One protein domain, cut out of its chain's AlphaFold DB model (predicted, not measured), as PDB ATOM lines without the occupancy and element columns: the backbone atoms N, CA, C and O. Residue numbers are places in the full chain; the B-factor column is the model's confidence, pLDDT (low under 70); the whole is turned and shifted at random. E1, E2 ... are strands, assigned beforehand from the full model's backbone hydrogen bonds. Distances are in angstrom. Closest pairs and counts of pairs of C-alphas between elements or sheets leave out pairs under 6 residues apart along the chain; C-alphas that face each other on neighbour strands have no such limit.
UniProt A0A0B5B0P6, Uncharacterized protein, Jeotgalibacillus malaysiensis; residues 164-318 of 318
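This is residues 164 to 318 of the 318 residues of an uncharacterized protein of Jeotgalibacillus malaysiensis (UniProt A0A0B5B0P6). The chain is wound in stacked turns, a solenoid along the longest axis: a wall of nine strands, E1 E4 E7 E9 E11 E13 E15 E17 E18, faces a wall of seven, E3 E6 E8 E10 E12 E14 E16. E2 and E5 form a short third side in the first two turns, and a tail, residues 311 to 318, trails away from the other end. The printed part has 155 residues with eighteen named strands, E1 to E18 in chain order, and no named helix; the class is all strand, and neighbour strands are parallel. The whole is compact, with a radius of gyration of the C-alphas of 15.7 A, and elongated, spanning 57 by 32 by 30 A.

Begin with the largest sheet at C-alpha 164, (9.223, -57.567, -4.162), where E1, residues 164 to 167, begins. Its companions are E4, 186 to 189; E7, 205 to 208; E9, 230 to 234, 13.5 A long; E11, 251 to 255; E13, 268 to 272; E15, 284 to 291, 15.4 A; E17, 303 to 305; and E18, 308 to 310, ending at C-alpha 310, (5.958, -31.754, 20.042). The second sheet has E3, 179 to 182; E6, 198 to 201; E8, 217 to 220; E10, 245 to 249; E12, 258 to 266, 19.8 A; E14, 275 to 278; and E16, 296 to 299. Look for the third in E2, 170 to 172, and E5, 192 to 194.

In the branched sheet, E1 pairs with E4, where N 166 and O 187 are 2.9 A apart; the neighbour pairs continue E4 and E7, E7 and E9, E9 and E11, E11 and E13. E15 bends by 95 degrees at residue 287; E13 lies on one side of it, with N 270 to O 288 at 2.9 A, and E17 and E18 on the other, with N 304 to O 284 and N 309 to O 289 both at 2.8 A. The seven-strand sheet, twisted, runs E3 E6 E8 E10 E12 E14 E16. E12 bends by 91 degrees at residue 261; look for N 264 to O 246 of E10 at 2.8 A and N 259 to O 275 of E14 at 2.9 A. These sheets form a sandwich, two sheets face to face, with best planes 30 degrees apart. In E2 and E5, N 171 and O 192 are 2.9 A apart.

The C-alphas of Arg 176 and Thr 317 are the two farthest apart, at 58.3 A. The printed part has no cut and no long link. Mean pLDDT of the printed part is 79.3; 25 residues are under 70, among them 221 to 228 and 311 to 318.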
ATOM      1  N   CYS A 164       9.538 -56.256  -4.734       70.56
ATOM      2  CA  CYS A 164       9.223 -57.567  -4.162       70.56
ATOM      3  C   CYS A 164       8.329 -57.364  -2.940       70.56
ATOM      4  O   CYS A 164       8.726 -56.633  -2.021       70.56
ATOM      5  N   GLU A 165       7.158 -57.997  -2.914       73.00
ATOM      6  CA  GLU A 165       6.289 -57.985  -1.744       73.00
ATOM      7  C   GLU A 165       6.371 -59.328  -1.020       73.00
ATOM      8  O   GLU A 165       5.984 -60.372  -1.543       73.00
ATOM      9  N   LEU A 166       6.901 -59.279   0.201       75.50
ATOM     10  CA  LEU A 166       6.890 -60.386   1.145       75.50
ATOM     11  C   LEU A 166       5.919 -60.027   2.261       75.50
ATOM     12  O   LEU A 166       6.209 -59.195   3.122       75.50
ATOM     13  N   ILE A 167       4.742 -60.627   2.238       69.94
ATOM     14  CA  ILE A 167       3.701 -60.348   3.228       69.94
ATOM     15  C   ILE A 167       3.519 -61.610   4.059       69.94
ATOM     16  O   ILE A 167       3.444 -62.711   3.502       69.94
ATOM     17  N   ASP A 168       3.561 -61.458   5.387       74.50
ATOM     18  CA  ASP A 168       3.434 -62.561   6.347       74.50
ATOM     19  C   ASP A 168       4.388 -63.743   6.052       74.50
ATOM     20  O   ASP A 168       4.092 -64.908   6.314       74.50
ATOM     21  N   THR A 169       5.556 -63.450   5.472       71.19
ATOM     22  CA  THR A 169       6.524 -64.443   4.992       71.19
ATOM     23  C   THR A 169       7.591 -64.689   6.053       71.19
ATOM     24  O   THR A 169       8.135 -63.751   6.649       71.19
ATOM     25  N   GLU A 170       7.925 -65.961   6.289       74.62
ATOM     26  CA  GLU A 170       9.059 -66.306   7.143       74.62
ATOM     27  C   GLU A 170      10.312 -66.500   6.297       74.62
ATOM     28  O   GLU A 170      10.419 -67.398   5.454       74.62
ATOM     29  N   PHE A 171      11.295 -65.651   6.566       73.38
ATOM     30  CA  PHE A 171      12.562 -65.659   5.876       73.38
ATOM     31  C   PHE A 171      13.628 -66.280   6.782       73.38
ATOM     32  O   PHE A 171      14.044 -65.696   7.789       73.38
ATOM     33  N   VAL A 172      14.078 -67.486   6.429       71.94
ATOM     34  CA  VAL A 172      14.895 -68.325   7.319       71.94
ATOM     35  C   VAL A 172      16.264 -68.622   6.706       71.94
ATOM     36  O   VAL A 172      16.347 -69.270   5.665       71.94
ATOM     37  N   HIS A 173      17.369 -68.247   7.368       64.38
ATOM     38  CA  HIS A 173      18.728 -68.551   6.884       64.38
ATOM     39  C   HIS A 173      19.525 -69.458   7.839       64.38
ATOM     40  O   HIS A 173      20.320 -69.010   8.661       64.38
ATOM     41  N   LYS A 174      19.428 -70.779   7.659       62.03
ATOM     42  CA  LYS A 174      20.141 -71.780   8.492       62.03
ATOM     43  C   LYS A 174      21.613 -72.027   8.073       62.03
ATOM     44  O   LYS A 174      22.159 -73.110   8.296       62.03
ATOM     45  N   GLY A 175      22.261 -71.073   7.394       58.38
ATOM     46  CA  GLY A 175      23.636 -71.181   6.871       58.38
ATOM     47  C   GLY A 175      24.731 -70.807   7.883       58.38
ATOM     48  O   GLY A 175      24.462 -70.164   8.888       58.38
ATOM     49  N   ARG A 176      26.001 -71.177   7.629       61.78
ATOM     50  CA  ARG A 176      27.120 -70.927   8.574       61.78
ATOM     51  C   ARG A 176      27.474 -69.442   8.749       61.78
ATOM     52  O   ARG A 176      27.882 -69.050   9.834       61.78
ATOM     53  N   ARG A 177      27.356 -68.626   7.691       63.28
ATOM     54  CA  ARG A 177      27.733 -67.197   7.713       63.28
ATOM     55  C   ARG A 177      26.588 -66.261   8.129       63.28
ATOM     56  O   ARG A 177      26.884 -65.117   8.455       63.28
ATOM     57  N   ARG A 178      25.325 -66.730   8.124       66.75
ATOM     58  CA  ARG A 178      24.099 -66.001   8.542       66.75
ATOM     59  C   ARG A 178      24.021 -64.541   8.068       66.75
ATOM     60  O   ARG A 178      23.451 -63.695   8.754       66.75
ATOM     61  N   LYS A 179      24.619 -64.261   6.902       73.69
ATOM     62  CA  LYS A 179      24.737 -62.941   6.276       73.69
ATOM     63  C   LYS A 179      23.927 -62.916   4.987       73.69
ATOM     64  O   LYS A 179      24.068 -63.820   4.167       73.69
ATOM     65  N   MET A 180      23.184 -61.836   4.796       72.12
ATOM     66  CA  MET A 180      22.371 -61.554   3.626       72.12
ATOM     67  C   MET A 180      22.634 -60.138   3.113       72.12
ATOM     68  O   MET A 180      22.773 -59.203   3.901       72.12
ATOM     69  N   VAL A 181      22.706 -59.994   1.790       73.12
ATOM     70  CA  VAL A 181      22.748 -58.702   1.097       73.12
ATOM     71  C   VAL A 181      21.621 -58.691   0.073       73.12
ATOM     72  O   VAL A 181      21.489 -59.658  -0.672       73.12
ATOM     73  N   TRP A 182      20.823 -57.629   0.053       74.62
ATOM     74  CA  TRP A 182      19.701 -57.459  -0.863       74.62
ATOM     75  C   TRP A 182      19.795 -56.098  -1.552       74.62
ATOM     76  O   TRP A 182      20.093 -55.081  -0.922       74.62
ATOM     77  N   GLU A 183      19.622 -56.088  -2.870       71.31
ATOM     78  CA  GLU A 183      20.057 -54.973  -3.723       71.31
ATOM     79  C   GLU A 183      18.907 -54.240  -4.424       71.31
ATOM     80  O   GLU A 183      19.159 -53.224  -5.057       71.31
ATOM     81  N   HIS A 184      17.655 -54.687  -4.267       72.56
ATOM     82  CA  HIS A 184      16.468 -54.108  -4.921       72.56
ATOM     83  C   HIS A 184      15.405 -53.674  -3.898       72.56
ATOM     84  O   HIS A 184      15.492 -54.094  -2.741       72.56
ATOM     85  N   PRO A 185      14.413 -52.839  -4.269       74.75
ATOM     86  CA  PRO A 185      13.363 -52.432  -3.345       74.75
ATOM     87  C   PRO A 185      12.601 -53.627  -2.769       74.75
ATOM     88  O   PRO A 185      12.131 -54.494  -3.508       74.75
ATOM     89  N   LEU A 186      12.485 -53.663  -1.446       80.75
ATOM     90  CA  LEU A 186      11.861 -54.763  -0.718       80.75
ATOM     91  C   LEU A 186      10.781 -54.225   0.209       80.75
ATOM     92  O   LEU A 186      11.047 -53.374   1.063       80.75
ATOM     93  N   LYS A 187       9.571 -54.752   0.064       81.75
ATOM     94  CA  LYS A 187       8.473 -54.505   0.988       81.75
ATOM     95  C   LYS A 187       8.244 -55.762   1.815       81.75
ATOM     96  O   LYS A 187       8.058 -56.847   1.272       81.75
ATOM     97  N   MET A 188       8.282 -55.595   3.129       83.00
ATOM     98  CA  MET A 188       8.000 -56.637   4.103       83.00
ATOM     99  C   MET A 188       6.938 -56.139   5.071       83.00
ATOM    100  O   MET A 188       7.155 -55.152   5.776       83.00
ATOM    101  N   GLU A 189       5.818 -56.841   5.148       82.75
ATOM    102  CA  GLU A 189       4.763 -56.536   6.117       82.75
ATOM    103  C   GLU A 189       4.508 -57.758   6.997       82.75
ATOM    104  O   GLU A 189       4.453 -58.880   6.490       82.75
ATOM    105  N   HIS A 190       4.448 -57.543   8.316       82.06
ATOM    106  CA  HIS A 190       4.168 -58.553   9.351       82.06
ATOM    107  C   HIS A 190       5.057 -59.819   9.272       82.06
ATOM    108  O   HIS A 190       4.752 -60.876   9.820       82.06
ATOM    109  N   SER A 191       6.201 -59.712   8.591       82.81
ATOM    110  CA  SER A 191       7.082 -60.830   8.244       82.81
ATOM    111  C   SER A 191       8.136 -61.094   9.319       82.81
ATOM    112  O   SER A 191       8.443 -60.233  10.148       82.81
ATOM    113  N   LYS A 192       8.728 -62.293   9.311       82.81
ATOM    114  CA  LYS A 192       9.697 -62.724  10.333       82.81
ATOM    115  C   LYS A 192      11.062 -63.024   9.729       82.81
ATOM    116  O   LYS A 192      11.170 -63.681   8.697       82.81
ATOM    117  N   LEU A 193      12.108 -62.579  10.417       80.00
ATOM    118  CA  LEU A 193      13.502 -62.872  10.097       80.00
ATOM    119  C   LEU A 193      14.067 -63.855  11.128       80.00
ATOM    120  O   LEU A 193      14.298 -63.489  12.287       80.00
ATOM    121  N   THR A 194      14.338 -65.088  10.701       80.62
ATOM    122  CA  THR A 194      14.768 -66.181  11.588       80.62
ATOM    123  C   THR A 194      16.166 -66.677  11.209       80.62
ATOM    124  O   THR A 194      16.474 -66.917  10.041       80.62
ATOM    125  N   ASP A 195      17.041 -66.850  12.205       74.38
ATOM    126  CA  ASP A 195      18.436 -67.300  12.033       74.38
ATOM    127  C   ASP A 195      19.323 -66.402  11.128       74.38
ATOM    128  O   ASP A 195      20.392 -66.817  10.679       74.38
ATOM    129  N   ILE A 196      18.947 -65.135  10.914       75.19
ATOM    130  CA  ILE A 196      19.740 -64.136  10.174       75.19
ATOM    131  C   ILE A 196      20.496 -63.241  11.163       75.19
ATOM    132  O   ILE A 196      19.890 -62.618  12.027       75.19
ATOM    133  N   HIS A 197      21.824 -63.149  11.039       81.12
ATOM    134  CA  HIS A 197      22.664 -62.342  11.940       81.12
ATOM    135  C   HIS A 197      23.124 -61.013  11.322       81.12
ATOM    136  O   HIS A 197      23.425 -60.068  12.049       81.12
ATOM    137  N   LEU A 198      23.205 -60.917   9.993       81.00
ATOM    138  CA  LEU A 198      23.542 -59.687   9.272       81.00
ATOM    139  C   LEU A 198      22.675 -59.586   8.015       81.00
ATOM    140  O   LEU A 198      22.771 -60.456   7.156       81.00
ATOM    141  N   PHE A 199      21.875 -58.531   7.895       83.81
ATOM    142  CA  PHE A 199      21.035 -58.243   6.737       83.81
ATOM    143  C   PHE A 199      21.323 -56.820   6.239       83.81
ATOM    144  O   PHE A 199      21.044 -55.836   6.918       83.81
ATOM    145  N   THR A 200      21.935 -56.708   5.063       82.00
ATOM    146  CA  THR A 200      22.282 -55.426   4.444       82.00
ATOM    147  C   THR A 200      21.435 -55.186   3.201       82.00
ATOM    148  O   THR A 200      21.496 -55.963   2.257       82.00
ATOM    149  N   LEU A 201      20.703 -54.080   3.180       80.12
ATOM    150  CA  LEU A 201      19.965 -53.561   2.038       80.12
ATOM    151  C   LEU A 201      20.740 -52.400   1.407       80.12
ATOM    152  O   LEU A 201      21.157 -51.467   2.097       80.12
ATOM    153  N   LYS A 202      20.953 -52.480   0.092       77.69
ATOM    154  CA  LYS A 202      21.551 -51.409  -0.730       77.69
ATOM    155  C   LYS A 202      20.506 -50.596  -1.507       77.69
ATOM    156  O   LYS A 202      20.873 -49.735  -2.293       77.69
ATOM    157  N   SER A 203      19.231 -50.920  -1.307       74.25
ATOM    158  CA  SER A 203      18.072 -50.296  -1.940       74.25
ATOM    159  C   SER A 203      16.983 -50.039  -0.899       74.25
ATOM    160  O   SER A 203      17.047 -50.626   0.188       74.25
ATOM    161  N   PRO A 204      15.991 -49.182  -1.206       80.25
ATOM    162  CA  PRO A 204      14.949 -48.810  -0.260       80.25
ATOM    163  C   PRO A 204      14.167 -50.001   0.285       80.25
ATOM    164  O   PRO A 204      13.821 -50.928  -0.446       80.25
ATOM    165  N   VAL A 205      13.844 -49.942   1.571       84.38
ATOM    166  CA  VAL A 205      13.028 -50.953   2.242       84.38
ATOM    167  C   VAL A 205      11.789 -50.329   2.860       84.38
ATOM    168  O   VAL A 205      11.875 -49.282   3.498       84.38
ATOM    169  N   HIS A 206      10.646 -50.992   2.713       87.06
ATOM    170  CA  HIS A 206       9.467 -50.745   3.535       87.06
ATOM    171  C   HIS A 206       9.293 -51.940   4.471       87.06
ATOM    172  O   HIS A 206       8.952 -53.028   4.022       87.06
ATOM    173  N   MET A 207       9.539 -51.745   5.762       85.88
ATOM    174  CA  MET A 207       9.238 -52.728   6.799       85.88
ATOM    175  C   MET A 207       8.096 -52.225   7.661       85.88
ATOM    176  O   MET A 207       8.207 -51.167   8.276       85.88
ATOM    177  N   LYS A 208       7.026 -53.005   7.738       85.62
ATOM    178  CA  LYS A 208       5.913 -52.763   8.649       85.62
ATOM    179  C   LYS A 208       5.750 -53.968   9.560       85.62
ATOM    180  O   LYS A 208       5.533 -55.069   9.063       85.62
ATOM    181  N   ASN A 209       5.883 -53.778  10.870       84.00
ATOM    182  CA  ASN A 209       5.713 -54.823  11.886       84.00
ATOM    183  C   ASN A 209       6.574 -56.082  11.637       84.00
ATOM    184  O   ASN A 209       6.164 -57.204  11.935       84.00
ATOM    185  N   VAL A 210       7.773 -55.916  11.063       83.12
ATOM    186  CA  VAL A 210       8.710 -57.021  10.801       83.12
ATOM    187  C   VAL A 210       9.389 -57.437  12.101       83.12
ATOM    188  O   VAL A 210       9.950 -56.591  12.799       83.12
ATOM    189  N   ARG A 211       9.383 -58.740  12.413       82.81
ATOM    190  CA  ARG A 211       9.957 -59.268  13.659       82.81
ATOM    191  C   ARG A 211      11.289 -59.984  13.454       82.81
ATOM    192  O   ARG A 211      11.405 -60.861  12.599       82.81
ATOM    193  N   ALA A 212      12.275 -59.688  14.296       79.00
ATOM    194  CA  ALA A 212      13.539 -60.424  14.363       79.00
ATOM    195  C   ALA A 212      13.884 -60.779  15.819       79.00
ATOM    196  O   ALA A 212      14.338 -59.934  16.591       79.00
ATOM    197  N   HIS A 213      13.693 -62.049  16.192       70.06
ATOM    198  CA  HIS A 213      13.918 -62.561  17.557       70.06
ATOM    199  C   HIS A 213      15.340 -63.098  17.804       70.06
ATOM    200  O   HIS A 213      15.601 -63.765  18.802       70.06
ATOM    201  N   VAL A 214      16.272 -62.798  16.898       70.56
ATOM    202  CA  VAL A 214      17.699 -63.125  17.011       70.56
ATOM    203  C   VAL A 214      18.536 -61.853  16.960       70.56
ATOM    204  O   VAL A 214      18.069 -60.806  16.511       70.56
ATOM    205  N   ARG A 215      19.799 -61.945  17.392       77.69
ATOM    206  CA  ARG A 215      20.761 -60.846  17.269       77.69
ATOM    207  C   ARG A 215      20.980 -60.505  15.792       77.69
ATOM    208  O   ARG A 215      21.731 -61.201  15.108       77.69
ATOM    209  N   LEU A 216      20.358 -59.427  15.327       80.81
ATOM    210  CA  LEU A 216      20.412 -58.987  13.938       80.81
ATOM    211  C   LEU A 216      21.259 -57.714  13.807       80.81
ATOM    212  O   LEU A 216      21.151 -56.783  14.597       80.81
ATOM    213  N   LYS A 217      22.118 -57.655  12.793       85.06
ATOM    214  CA  LYS A 217      22.685 -56.401  12.287       85.06
ATOM    215  C   LYS A 217      21.964 -56.057  10.996       85.06
ATOM    216  O   LYS A 217      22.202 -56.714   9.989       85.06
ATOM    217  N   PHE A 218      21.088 -55.068  11.030       84.62
ATOM    218  CA  PHE A 218      20.341 -54.597   9.876       84.62
ATOM    219  C   PHE A 218      20.894 -53.255   9.399       84.62
ATOM    220  O   PHE A 218      21.082 -52.339  10.203       84.62
ATOM    221  N   SER A 219      21.145 -53.118   8.099       84.00
ATOM    222  CA  SER A 219      21.551 -51.840   7.514       84.00
ATOM    223  C   SER A 219      20.833 -51.571   6.198       84.00
ATOM    224  O   SER A 219      21.045 -52.346   5.272       84.00
ATOM    225  N   ALA A 220      20.080 -50.478   6.085       81.38
ATOM    226  CA  ALA A 220      19.575 -49.969   4.806       81.38
ATOM    227  C   ALA A 220      20.272 -48.635   4.502       81.38
ATOM    228  O   ALA A 220      20.105 -47.658   5.233       81.38
ATOM    229  N   LEU A 221      21.139 -48.627   3.486       68.12
ATOM    230  CA  LEU A 221      22.004 -47.487   3.156       68.12
ATOM    231  C   LEU A 221      21.562 -46.804   1.855       68.12
ATOM    232  O   LEU A 221      20.994 -47.464   0.998       68.12
ATOM    233  N   GLU A 222      21.849 -45.497   1.772       62.22
ATOM    234  CA  GLU A 222      21.730 -44.569   0.627       62.22
ATOM    235  C   GLU A 222      20.784 -44.977  -0.509       62.22
ATOM    236  O   GLU A 222      21.090 -45.806  -1.362       62.22
ATOM    237  N   CYS A 223      19.644 -44.290  -0.557       57.56
ATOM    238  CA  CYS A 223      18.722 -44.366  -1.669       57.56
ATOM    239  C   CYS A 223      19.270 -43.597  -2.886       57.56
ATOM    240  O   CYS A 223      19.382 -42.375  -2.851       57.56
ATOM    241  N   GLN A 224      19.581 -44.291  -3.986       55.31
ATOM    242  CA  GLN A 224      19.890 -43.650  -5.278       55.31
ATOM    243  C   GLN A 224      18.648 -43.460  -6.174       55.31
ATOM    244  O   GLN A 224      18.752 -42.945  -7.285       55.31
ATOM    245  N   THR A 225      17.458 -43.858  -5.707       57.94
ATOM    246  CA  THR A 225      16.198 -43.784  -6.463       57.94
ATOM    247  C   THR A 225      15.317 -42.642  -5.959       57.94
ATOM    248  O   THR A 225      14.720 -42.737  -4.892       57.94
ATOM    249  N   SER A 226      15.158 -41.584  -6.757       54.62
ATOM    250  CA  SER A 226      14.513 -40.303  -6.396       54.62
ATOM    251  C   SER A 226      13.021 -40.343  -5.999       54.62
ATOM    252  O   SER A 226      12.396 -39.292  -5.876       54.62
ATOM    253  N   ARG A 227      12.420 -41.525  -5.805       57.62
ATOM    254  CA  ARG A 227      10.989 -41.705  -5.481       57.62
ATOM    255  C   ARG A 227      10.693 -42.638  -4.307       57.62
ATOM    256  O   ARG A 227       9.529 -42.776  -3.948       57.62
ATOM    257  N   TYR A 228      11.702 -43.266  -3.714       63.38
ATOM    258  CA  TYR A 228      11.508 -44.222  -2.626       63.38
ATOM    259  C   TYR A 228      12.400 -43.832  -1.455       63.38
ATOM    260  O   TYR A 228      13.589 -43.641  -1.640       63.38
ATOM    261  N   THR A 229      11.851 -43.718  -0.254       71.31
ATOM    262  CA  THR A 229      12.641 -43.580   0.977       71.31
ATOM    263  C   THR A 229      12.480 -44.848   1.803       71.31
ATOM    264  O   THR A 229      11.508 -45.590   1.643       71.31
ATOM    265  N   ASN A 230      13.452 -45.138   2.666       83.88
ATOM    266  CA  ASN A 230      13.305 -46.246   3.603       83.88
ATOM    267  C   ASN A 230      12.146 -45.933   4.556       83.88
ATOM    268  O   ASN A 230      12.104 -44.843   5.127       83.88
ATOM    269  N   LYS A 231      11.230 -46.877   4.757       87.50
ATOM    270  CA  LYS A 231      10.110 -46.738   5.685       87.50
ATOM    271  C   LYS A 231      10.132 -47.867   6.709       87.50
ATOM    272  O   LYS A 231      10.109 -49.039   6.342       87.50
ATOM    273  N   LEU A 232      10.168 -47.507   7.985       88.94
ATOM    274  CA  LEU A 232      10.041 -48.432   9.106       88.94
ATOM    275  C   LEU A 232       8.796 -48.062   9.904       88.94
ATOM    276  O   LEU A 232       8.719 -46.956  10.426       88.94
ATOM    277  N   VAL A 233       7.851 -48.985  10.013       88.81
ATOM    278  CA  VAL A 233       6.616 -48.812  10.780       88.81
ATOM    279  C   VAL A 233       6.514 -49.937  11.794       88.81
ATOM    280  O   VAL A 233       6.581 -51.101  11.407       88.81
ATOM    281  N   GLY A 234       6.353 -49.603  13.068       85.31
ATOM    282  CA  GLY A 234       6.058 -50.564  14.127       85.31
ATOM    283  C   GLY A 234       4.860 -50.109  14.933       85.31
ATOM    284  O   GLY A 234       4.835 -48.964  15.369       85.31
ATOM    285  N   ASP A 235       3.890 -50.986  15.139       81.56
ATOM    286  CA  ASP A 235       2.825 -50.803  16.121       81.56
ATOM    287  C   ASP A 235       3.121 -51.618  17.392       81.56
ATOM    288  O   ASP A 235       4.255 -52.033  17.609       81.56
ATOM    289  N   LYS A 236       2.116 -51.783  18.258       72.25
ATOM    290  CA  LYS A 236       2.124 -52.241  19.665       72.25
ATOM    291  C   LYS A 236       2.959 -53.491  19.997       72.25
ATOM    292  O   LYS A 236       3.076 -53.859  21.167       72.25
ATOM    293  N   GLU A 237       3.534 -54.158  19.006       68.12
ATOM    294  CA  GLU A 237       4.338 -55.363  19.113       68.12
ATOM    295  C   GLU A 237       5.849 -55.113  18.953       68.12
ATOM    296  O   GLU A 237       6.322 -54.232  18.238       68.12
ATOM    297  N   LEU A 238       6.652 -55.952  19.610       66.00
ATOM    298  CA  LEU A 238       8.107 -55.860  19.530       66.00
ATOM    299  C   LEU A 238       8.616 -56.303  18.145       66.00
ATOM    300  O   LEU A 238       8.638 -57.498  17.840       66.00
ATOM    301  N   MET A 239       9.100 -55.348  17.346       71.62
ATOM    302  CA  MET A 239       9.728 -55.622  16.045       71.62
ATOM    303  C   MET A 239      11.140 -56.212  16.176       71.62
ATOM    304  O   MET A 239      11.468 -57.235  15.585       71.62
ATOM    305  N   LEU A 240      12.018 -55.596  16.966       72.25
ATOM    306  CA  LEU A 240      13.430 -55.986  17.039       72.25
ATOM    307  C   LEU A 240      13.833 -56.270  18.486       72.25
ATOM    308  O   LEU A 240      13.375 -55.609  19.415       72.25
ATOM    309  N   THR A 241      14.697 -57.265  18.693       72.88
ATOM    310  CA  THR A 241      15.245 -57.545  20.031       72.88
ATOM    311  C   THR A 241      16.236 -56.468  20.465       72.88
ATOM    312  O   THR A 241      16.922 -55.880  19.630       72.88
ATOM    313  N   LYS A 242      16.393 -56.287  21.784       76.12
ATOM    314  CA  LYS A 242      17.344 -55.336  22.393       76.12
ATOM    315  C   LYS A 242      18.797 -55.467  21.909       76.12
ATOM    316  O   LYS A 242      19.546 -54.505  21.955       76.12
ATOM    317  N   ASP A 243      19.204 -56.637  21.419       80.38
ATOM    318  CA  ASP A 243      20.571 -56.893  20.949       80.38
ATOM    319  C   ASP A 243      20.761 -56.619  19.440       80.38
ATOM    320  O   ASP A 243      21.784 -56.999  18.859       80.38
ATOM    321  N   THR A 244      19.790 -55.970  18.790       84.38
ATOM    322  CA  THR A 244      19.803 -55.655  17.353       84.38
ATOM    323  C   THR A 244      20.574 -54.366  17.065       84.38
ATOM    324  O   THR A 244      20.378 -53.362  17.743       84.38
ATOM    325  N   TRP A 245      21.419 -54.355  16.029       88.00
ATOM    326  CA  TRP A 245      21.935 -53.113  15.443       88.00
ATOM    327  C   TRP A 245      21.086 -52.728  14.250       88.00
ATOM    328  O   TRP A 245      20.972 -53.516  13.316       88.00
ATOM    329  N   LEU A 246      20.561 -51.509  14.251       89.25
ATOM    330  CA  LEU A 246      19.779 -50.970  13.147       89.25
ATOM    331  C   LEU A 246      20.454 -49.700  12.632       89.25
ATOM    332  O   LEU A 246      20.545 -48.712  13.355       89.25
ATOM    333  N   VAL A 247      20.939 -49.730  11.392       89.31
ATOM    334  CA  VAL A 247      21.554 -48.578  10.722       89.31
ATOM    335  C   VAL A 247      20.713 -48.201   9.515       89.31
ATOM    336  O   VAL A 247      20.675 -48.944   8.537       89.31
ATOM    337  N   ILE A 248      20.062 -47.047   9.559       87.31
ATOM    338  CA  ILE A 248      19.234 -46.558   8.454       87.31
ATOM    339  C   ILE A 248      19.531 -45.080   8.194       87.31
ATOM    340  O   ILE A 248      19.818 -44.320   9.123       87.31
ATOM    341  N   LYS A 249      19.541 -44.702   6.917       86.81
ATOM    342  CA  LYS A 249      19.777 -43.328   6.457       86.81
ATOM    343  C   LYS A 249      18.607 -42.859   5.600       86.81
ATOM    344  O   LYS A 249      18.009 -43.700   4.924       86.81
ATOM    345  N   ASP A 250      18.317 -41.559   5.602       86.56
ATOM    346  CA  ASP A 250      17.278 -40.938   4.759       86.56
ATOM    347  C   ASP A 250      15.956 -41.731   4.802       86.56
ATOM    348  O   ASP A 250      15.501 -42.348   3.834       86.56
ATOM    349  N   SER A 251      15.433 -41.880   6.023       89.25
ATOM    350  CA  SER A 251      14.348 -42.811   6.344       89.25
ATOM    351  C   SER A 251      13.183 -42.115   7.038       89.25
ATOM    352  O   SER A 251      13.379 -41.169   7.799       89.25
ATOM    353  N   SER A 252      11.975 -42.634   6.830       91.00
ATOM    354  CA  SER A 252      10.785 -42.350   7.630       91.00
ATOM    355  C   SER A 252      10.574 -43.484   8.632       91.00
ATOM    356  O   SER A 252      10.477 -44.651   8.251       91.00
ATOM    357  N   ILE A 253      10.545 -43.150   9.918       91.50
ATOM    358  CA  ILE A 253      10.408 -44.104  11.020       91.50
ATOM    359  C   ILE A 253       9.167 -43.728  11.824       91.50
ATOM    360  O   ILE A 253       9.091 -42.617  12.340       91.50
ATOM    361  N   GLU A 254       8.215 -44.645  11.942       92.50
ATOM    362  CA  GLU A 254       6.956 -44.464  12.662       92.50
ATOM    363  C   GLU A 254       6.780 -45.588  13.691       92.50
ATOM    364  O   GLU A 254       6.685 -46.753  13.315       92.50
ATOM    365  N   ILE A 255       6.788 -45.260  14.986       90.38
ATOM    366  CA  ILE A 255       6.750 -46.250  16.076       90.38
ATOM    367  C   ILE A 255       5.606 -45.949  17.052       90.38
ATOM    368  O   ILE A 255       5.649 -44.976  17.801       90.38
ATOM    369  N   ASP A 256       4.612 -46.824  17.101       88.12
ATOM    370  CA  ASP A 256       3.519 -46.862  18.077       88.12
ATOM    371  C   ASP A 256       3.667 -48.101  18.978       88.12
ATOM    372  O   ASP A 256       2.898 -49.054  18.912       88.12
ATOM    373  N   GLY A 257       4.745 -48.146  19.767       83.56
ATOM    374  CA  GLY A 257       5.119 -49.328  20.545       83.56
ATOM    375  C   GLY A 257       6.522 -49.217  21.130       83.56
ATOM    376  O   GLY A 257       6.906 -48.169  21.641       83.56
ATOM    377  N   HIS A 258       7.314 -50.286  21.055       83.62
ATOM    378  CA  HIS A 258       8.682 -50.265  21.570       83.62
ATOM    379  C   HIS A 258       9.725 -50.630  20.508       83.62
ATOM    380  O   HIS A 258       9.647 -51.687  19.882       83.62
ATOM    381  N   LEU A 259      10.757 -49.795  20.375       86.69
ATOM    382  CA  LEU A 259      11.937 -50.059  19.552       86.69
ATOM    383  C   LEU A 259      13.197 -49.949  20.414       86.69
ATOM    384  O   LEU A 259      13.572 -48.863  20.845       86.69
ATOM    385  N   PHE A 260      13.881 -51.070  20.632       86.50
ATOM    386  CA  PHE A 260      15.128 -51.119  21.398       86.50
ATOM    387  C   PHE A 260      16.282 -51.575  20.509       86.50
ATOM    388  O   PHE A 260      16.097 -52.421  19.632       86.50
ATOM    389  N   GLY A 261      17.486 -51.078  20.778       87.56
ATOM    390  CA  GLY A 261      18.710 -51.665  20.244       87.56
ATOM    391  C   GLY A 261      19.841 -50.673  20.050       87.56
ATOM    392  O   GLY A 261      19.817 -49.544  20.527       87.56
ATOM    393  N   TYR A 262      20.855 -51.089  19.305       90.44
ATOM    394  CA  TYR A 262      21.968 -50.243  18.899       90.44
ATOM    395  C   TYR A 262      21.607 -49.518  17.596       90.44
ATOM    396  O   TYR A 262      21.942 -49.967  16.495       90.44
ATOM    397  N   LEU A 263      20.887 -48.408  17.726       90.44
ATOM    398  CA  LEU A 263      20.281 -47.670  16.621       90.44
ATOM    399  C   LEU A 263      21.224 -46.577  16.093       90.44
ATOM    400  O   LEU A 263      21.866 -45.851  16.854       90.44
ATOM    401  N   ARG A 264      21.284 -46.418  14.771       90.44
ATOM    402  CA  ARG A 264      21.914 -45.277  14.097       90.44
ATOM    403  C   ARG A 264      20.977 -44.779  13.007       90.44
ATOM    404  O   ARG A 264      20.838 -45.437  11.976       90.44
ATOM    405  N   PHE A 265      20.392 -43.612  13.244       90.44
ATOM    406  CA  PHE A 265      19.577 -42.884  12.276       90.44
ATOM    407  C   PHE A 265      20.370 -41.686  11.761       90.44
ATOM    408  O   PHE A 265      20.960 -40.950  12.556       90.44
ATOM    409  N   ASP A 266      20.427 -41.546  10.440       88.75
ATOM    410  CA  ASP A 266      21.145 -40.476   9.749       88.75
ATOM    411  C   ASP A 266      20.181 -39.753   8.806       88.75
ATOM    412  O   ASP A 266      19.510 -40.410   8.006       88.75
ATOM    413  N   LEU A 267      20.078 -38.428   8.919       88.12
ATOM    414  CA  LEU A 267      19.195 -37.590   8.097       88.12
ATOM    415  C   LEU A 267      17.745 -38.114   8.013       88.12
ATOM    416  O   LEU A 267      17.126 -38.096   6.955       88.12
ATOM    417  N   SER A 268      17.216 -38.656   9.112       90.06
ATOM    418  CA  SER A 268      15.939 -39.389   9.108       90.06
ATOM    419  C   SER A 268      14.832 -38.650   9.861       90.06
ATOM    420  O   SER A 268      15.095 -37.872  10.778       90.06
ATOM    421  N   GLN A 269      13.585 -38.922   9.486       92.12
ATOM    422  CA  GLN A 269      12.389 -38.419  10.155       92.12
ATOM    423  C   GLN A 269      11.854 -39.489  11.104       92.12
ATOM    424  O   GLN A 269      11.666 -40.637  10.699       92.12
ATOM    425  N   VAL A 270      11.587 -39.117  12.354       92.62
ATOM    426  CA  VAL A 270      11.038 -40.017  13.373       92.62
ATOM    427  C   VAL A 270       9.709 -39.467  13.867       92.62
ATOM    428  O   VAL A 270       9.633 -38.322  14.302       92.62
ATOM    429  N   LYS A 271       8.679 -40.309  13.839       93.06
ATOM    430  CA  LYS A 271       7.393 -40.107  14.498       93.06
ATOM    431  C   LYS A 271       7.191 -41.229  15.509       93.06
ATOM    432  O   LYS A 271       7.291 -42.398  15.146       93.06
ATOM    433  N   THR A 272       6.935 -40.914  16.773       89.88
ATOM    434  CA  THR A 272       6.722 -41.954  17.788       89.88
ATOM    435  C   THR A 272       5.619 -41.608  18.779       89.88
ATOM    436  O   THR A 272       5.569 -40.515  19.340       89.88
ATOM    437  N   PHE A 273       4.753 -42.589  19.021       88.38
ATOM    438  CA  PHE A 273       3.763 -42.611  20.099       88.38
ATOM    439  C   PHE A 273       4.188 -43.539  21.246       88.38
ATOM    440  O   PHE A 273       3.537 -43.579  22.284       88.38
ATOM    441  N   GLY A 274       5.309 -44.249  21.085       85.38
ATOM    442  CA  GLY A 274       5.840 -45.179  22.075       85.38
ATOM    443  C   GLY A 274       7.276 -44.876  22.508       85.38
ATOM    444  O   GLY A 274       7.703 -43.720  22.570       85.38
ATOM    445  N   TYR A 275       8.037 -45.918  22.840       88.00
ATOM    446  CA  TYR A 275       9.378 -45.806  23.412       88.00
ATOM    447  C   TYR A 275      10.467 -46.311  22.459       88.00
ATOM    448  O   TYR A 275      10.496 -47.488  22.096       88.00
ATOM    449  N   ILE A 276      11.400 -45.427  22.108       89.25
ATOM    450  CA  ILE A 276      12.617 -45.742  21.362       89.25
ATOM    451  C   ILE A 276      13.818 -45.637  22.311       89.25
ATOM    452  O   ILE A 276      14.141 -44.557  22.810       89.25
ATOM    453  N   GLU A 277      14.509 -46.752  22.537       89.81
ATOM    454  CA  GLU A 277      15.694 -46.813  23.394       89.81
ATOM    455  C   GLU A 277      16.943 -47.149  22.576       89.81
ATOM    456  O   GLU A 277      17.100 -48.274  22.088       89.81
ATOM    457  N   ASN A 278      17.846 -46.174  22.431       88.88
ATOM    458  CA  ASN A 278      19.112 -46.383  21.743       88.88
ATOM    459  C   ASN A 278      20.244 -46.731  22.720       88.88
ATOM    460  O   ASN A 278      20.733 -45.886  23.469       88.88
ATOM    461  N   HIS A 279      20.728 -47.967  22.627       89.75
ATOM    462  CA  HIS A 279      21.872 -48.502  23.372       89.75
ATOM    463  C   HIS A 279      23.224 -48.195  22.711       89.75
ATOM    464  O   HIS A 279      24.278 -48.594  23.211       89.75
ATOM    465  N   SER A 280      23.238 -47.507  21.566       84.94
ATOM    466  CA  SER A 280      24.475 -47.155  20.868       84.94
ATOM    467  C   SER A 280      25.205 -45.974  21.517       84.94
ATOM    468  O   SER A 280      24.610 -45.058  22.071       84.94
ATOM    469  N   HIS A 281      26.531 -45.946  21.361       84.50
ATOM    470  CA  HIS A 281      27.367 -44.791  21.707       84.50
ATOM    471  C   HIS A 281      27.625 -43.878  20.493       84.50
ATOM    472  O   HIS A 281      28.722 -43.321  20.344       84.50
ATOM    473  N   LYS A 282      26.667 -43.780  19.566       85.00
ATOM    474  CA  LYS A 282      26.734 -42.929  18.366       85.00
ATOM    475  C   LYS A 282      25.660 -41.839  18.443       85.00
ATOM    476  O   LYS A 282      24.642 -42.017  19.102       85.00
ATOM    477  N   CYS A 283      25.909 -40.700  17.798       84.50
ATOM    478  CA  CYS A 283      24.912 -39.636  17.718       84.50
ATOM    479  C   CYS A 283      23.771 -40.049  16.779       84.50
ATOM    480  O   CYS A 283      24.009 -40.752  15.791       84.50
ATOM    481  N   LEU A 284      22.556 -39.605  17.092       87.31
ATOM    482  CA  LEU A 284      21.417 -39.661  16.175       87.31
ATOM    483  C   LEU A 284      21.330 -38.332  15.419       87.31
ATOM    484  O   LEU A 284      21.498 -37.280  16.034       87.31
ATOM    485  N   SER A 285      21.086 -38.386  14.111       90.81
ATOM    486  CA  SER A 285      20.890 -37.209  13.257       90.81
ATOM    487  C   SER A 285      19.490 -37.261  12.651       90.81
ATOM    488  O   SER A 285      19.192 -38.153  11.848       90.81
ATOM    489  N   LEU A 286      18.618 -36.350  13.090       92.19
ATOM    490  CA  LEU A 286      17.200 -36.315  12.738       92.19
ATOM    491  C   LEU A 286      16.850 -35.014  12.006       92.19
ATOM    492  O   LEU A 286      17.087 -33.920  12.517       92.19
ATOM    493  N   THR A 287      16.221 -35.133  10.838       91.12
ATOM    494  CA  THR A 287      15.703 -33.977  10.079       91.12
ATOM    495  C   THR A 287      14.356 -33.504  10.623       91.12
ATOM    496  O   THR A 287      14.028 -32.318  10.553       91.12
ATOM    497  N   ARG A 288      13.577 -34.428  11.205       91.62
ATOM    498  CA  ARG A 288      12.320 -34.152  11.905       91.62
ATOM    499  C   ARG A 288      12.097 -35.147  13.040       91.62
ATOM    500  O   ARG A 288      12.265 -36.349  12.837       91.62
ATOM    501  N   LEU A 289      11.659 -34.656  14.196       91.88
ATOM    502  CA  LEU A 289      11.176 -35.478  15.305       91.88
ATOM    503  C   LEU A 289       9.752 -35.058  15.687       91.88
ATOM    504  O   LEU A 289       9.529 -33.894  16.004       91.88
ATOM    505  N   GLU A 290       8.813 -36.002  15.642       92.56
ATOM    506  CA  GLU A 290       7.423 -35.859  16.081       92.56
ATOM    507  C   GLU A 290       7.141 -36.857  17.206       92.56
ATOM    508  O   GLU A 290       7.328 -38.065  17.045       92.56
ATOM    509  N   MET A 291       6.728 -36.351  18.362       90.25
ATOM    510  CA  MET A 291       6.573 -37.143  19.583       90.25
ATOM    511  C   MET A 291       5.286 -36.763  20.311       90.25
ATOM    512  O   MET A 291       4.937 -35.583  20.366       90.25
ATOM    513  N   SER A 292       4.605 -37.766  20.870       86.81
ATOM    514  CA  SER A 292       3.524 -37.553  21.848       86.81
ATOM    515  C   SER A 292       4.085 -37.356  23.257       86.81
ATOM    516  O   SER A 292       5.220 -37.749  23.535       86.81
ATOM    517  N   GLU A 293       3.283 -36.813  24.171       80.69
ATOM    518  CA  GLU A 293       3.697 -36.527  25.555       80.69
ATOM    519  C   GLU A 293       4.186 -37.761  26.331       80.69
ATOM    520  O   GLU A 293       5.096 -37.667  27.152       80.69
ATOM    521  N   LEU A 294       3.607 -38.933  26.056       81.75
ATOM    522  CA  LEU A 294       3.955 -40.192  26.726       81.75
ATOM    523  C   LEU A 294       5.088 -40.953  26.026       81.75
ATOM    524  O   LEU A 294       5.566 -41.972  26.536       81.75
ATOM    525  N   SER A 295       5.516 -40.480  24.855       87.62
ATOM    526  CA  SER A 295       6.590 -41.111  24.099       87.62
ATOM    527  C   SER A 295       7.957 -40.771  24.685       87.62
ATOM    528  O   SER A 295       8.162 -39.750  25.343       87.62
ATOM    529  N   ARG A 296       8.936 -41.642  24.443       87.88
ATOM    530  CA  ARG A 296      10.295 -41.437  24.946       87.88
ATOM    531  C   ARG A 296      11.316 -41.830  23.885       87.88
ATOM    532  O   ARG A 296      11.173 -42.851  23.224       87.88
ATOM    533  N   LEU A 297      12.359 -41.016  23.742       89.50
ATOM    534  CA  LEU A 297      13.520 -41.285  22.898       89.50
ATOM    535  C   LEU A 297      14.772 -41.105  23.753       89.50
ATOM    536  O   LEU A 297      15.040 -40.007  24.236       89.50
ATOM    537  N   THR A 298      15.530 -42.176  23.971       89.25
ATOM    538  CA  THR A 298      16.794 -42.113  24.720       89.25
ATOM    539  C   THR A 298      17.978 -42.409  23.814       89.25
ATOM    540  O   THR A 298      17.896 -43.219  22.890       89.25
ATOM    541  N   ASN A 299      19.101 -41.751  24.092       86.88
ATOM    542  CA  ASN A 299      20.389 -42.037  23.477       86.88
ATOM    543  C   ASN A 299      21.498 -41.837  24.514       86.88
ATOM    544  O   ASN A 299      21.420 -40.923  25.332       86.88
ATOM    545  N   HIS A 300      22.544 -42.666  24.486       84.62
ATOM    546  CA  HIS A 300      23.687 -42.500  25.398       84.62
ATOM    547  C   HIS A 300      24.605 -41.326  25.019       84.62
ATOM    548  O   HIS A 300      25.461 -40.936  25.811       84.62
ATOM    549  N   LYS A 301      24.472 -40.802  23.798       84.38
ATOM    550  CA  LYS A 301      25.168 -39.615  23.286       84.38
ATOM    551  C   LYS A 301      24.161 -38.555  22.835       84.38
ATOM    552  O   LYS A 301      22.957 -38.724  22.986       84.38
ATOM    553  N   GLU A 302      24.670 -37.482  22.245       86.56
ATOM    554  CA  GLU A 302      23.888 -36.394  21.665       86.56
ATOM    555  C   GLU A 302      22.894 -36.877  20.593       86.56
ATOM    556  O   GLU A 302      23.123 -37.854  19.866       86.56
ATOM    557  N   ILE A 303      21.770 -36.168  20.510       87.31
ATOM    558  CA  ILE A 303      20.776 -36.274  19.444       87.31
ATOM    559  C   ILE A 303      20.764 -34.908  18.759       87.31
ATOM    560  O   ILE A 303      20.465 -33.904  19.401       87.31
ATOM    561  N   HIS A 304      21.108 -34.864  17.474       89.62
ATOM    562  CA  HIS A 304      21.012 -33.656  16.659       89.62
ATOM    563  C   HIS A 304      19.665 -33.665  15.939       89.62
ATOM    564  O   HIS A 304      19.330 -34.646  15.272       89.62
ATOM    565  N   ILE A 305      18.895 -32.590  16.101       90.12
ATOM    566  CA  ILE A 305      17.551 -32.455  15.537       90.12
ATOM    567  C   ILE A 305      17.479 -31.118  14.810       90.12
ATOM    568  O   ILE A 305      17.692 -30.078  15.428       90.12
ATOM    569  N   GLU A 306      17.178 -31.147  13.514       90.00
ATOM    570  CA  GLU A 306      16.992 -29.927  12.719       90.00
ATOM    571  C   GLU A 306      15.616 -29.298  12.972       90.00
ATOM    572  O   GLU A 306      15.523 -28.098  13.211       90.00
ATOM    573  N   ASN A 307      14.550 -30.111  12.969       82.69
ATOM    574  CA  ASN A 307      13.180 -29.666  13.230       82.69
ATOM    575  C   ASN A 307      12.513 -30.534  14.304       82.69
ATOM    576  O   ASN A 307      12.376 -31.749  14.140       82.69
ATOM    577  N   LEU A 308      12.054 -29.910  15.389       81.75
ATOM    578  CA  LEU A 308      11.352 -30.582  16.483       81.75
ATOM    579  C   LEU A 308       9.877 -30.166  16.505       81.75
ATOM    580  O   LEU A 308       9.572 -28.977  16.545       81.75
ATOM    581  N   VAL A 309       8.979 -31.150  16.508       80.81
ATOM    582  CA  VAL A 309       7.531 -30.965  16.649       80.81
ATOM    583  C   VAL A 309       7.061 -31.785  17.847       80.81
ATOM    584  O   VAL A 309       7.128 -33.013  17.837       80.81
ATOM    585  N   LEU A 310       6.575 -31.111  18.884       76.12
ATOM    586  CA  LEU A 310       5.958 -31.754  20.042       76.12
ATOM    587  C   LEU A 310       4.442 -31.632  19.896       76.12
ATOM    588  O   LEU A 310       3.938 -30.522  19.720       76.12
ATOM    589  N   GLN A 311       3.731 -32.758  19.911       69.50
ATOM    590  CA  GLN A 311       2.271 -32.735  19.950       69.50
ATOM    591  C   GLN A 311       1.844 -32.528  21.403       69.50
ATOM    592  O   GLN A 311       2.054 -33.416  22.225       69.50
ATOM    593  N   GLY A 312       1.291 -31.355  21.707       58.47
ATOM    594  CA  GLY A 312       0.547 -31.129  22.944       58.47
ATOM    595  C   GLY A 312      -0.941 -31.357  22.705       58.47
ATOM    596  O   GLY A 312      -1.433 -31.104  21.600       58.47
ATOM    597  N   GLU A 313      -1.662 -31.804  23.728       50.59
ATOM    598  CA  GLU A 313      -3.081 -31.459  23.798       50.59
ATOM    599  C   GLU A 313      -3.183 -29.944  24.040       50.59
ATOM    600  O   GLU A 313      -2.384 -29.364  24.780       50.59
ATOM    601  N   ASP A 314      -4.128 -29.269  23.377       53.59
ATOM    602  CA  ASP A 314      -4.475 -27.888  23.715       53.59
ATOM    603  C   ASP A 314      -4.726 -27.831  25.231       53.59
ATOM    604  O   ASP A 314      -5.683 -28.459  25.683       53.59
ATOM    605  N   ASN A 315      -3.852 -27.114  25.965       48.47
ATOM    606  CA  ASN A 315      -3.769 -26.858  27.423       48.47
ATOM    607  C   ASN A 315      -2.463 -27.451  28.021       48.47
ATOM    608  O   ASN A 315      -2.443 -28.587  28.470       48.47
ATOM    609  N   TYR A 316      -1.318 -26.765  28.106       42.44
ATOM    610  CA  TYR A 316      -1.081 -25.511  28.832       42.44
ATOM    611  C   TYR A 316       0.288 -24.882  28.493       42.44
ATOM    612  O   TYR A 316       1.195 -25.500  27.947       42.44
ATOM    613  N   THR A 317       0.380 -23.609  28.873       35.53
ATOM    614  CA  THR A 317       1.436 -22.599  28.735       35.53
ATOM    615  C   THR A 317       2.747 -22.842  29.500       35.53
ATOM    616  O   THR A 317       2.700 -23.096  30.699       35.53
ATOM    617  N   CYS A 318       3.844 -22.527  28.791       31.22
ATOM    618  CA  CYS A 318       5.204 -22.105  29.185       31.22
ATOM    619  C   CYS A 318       6.099 -23.036  30.017       31.22
ATOM    620  O   CYS A 318       5.795 -23.277  31.204       31.22
TER     621      CYS A 318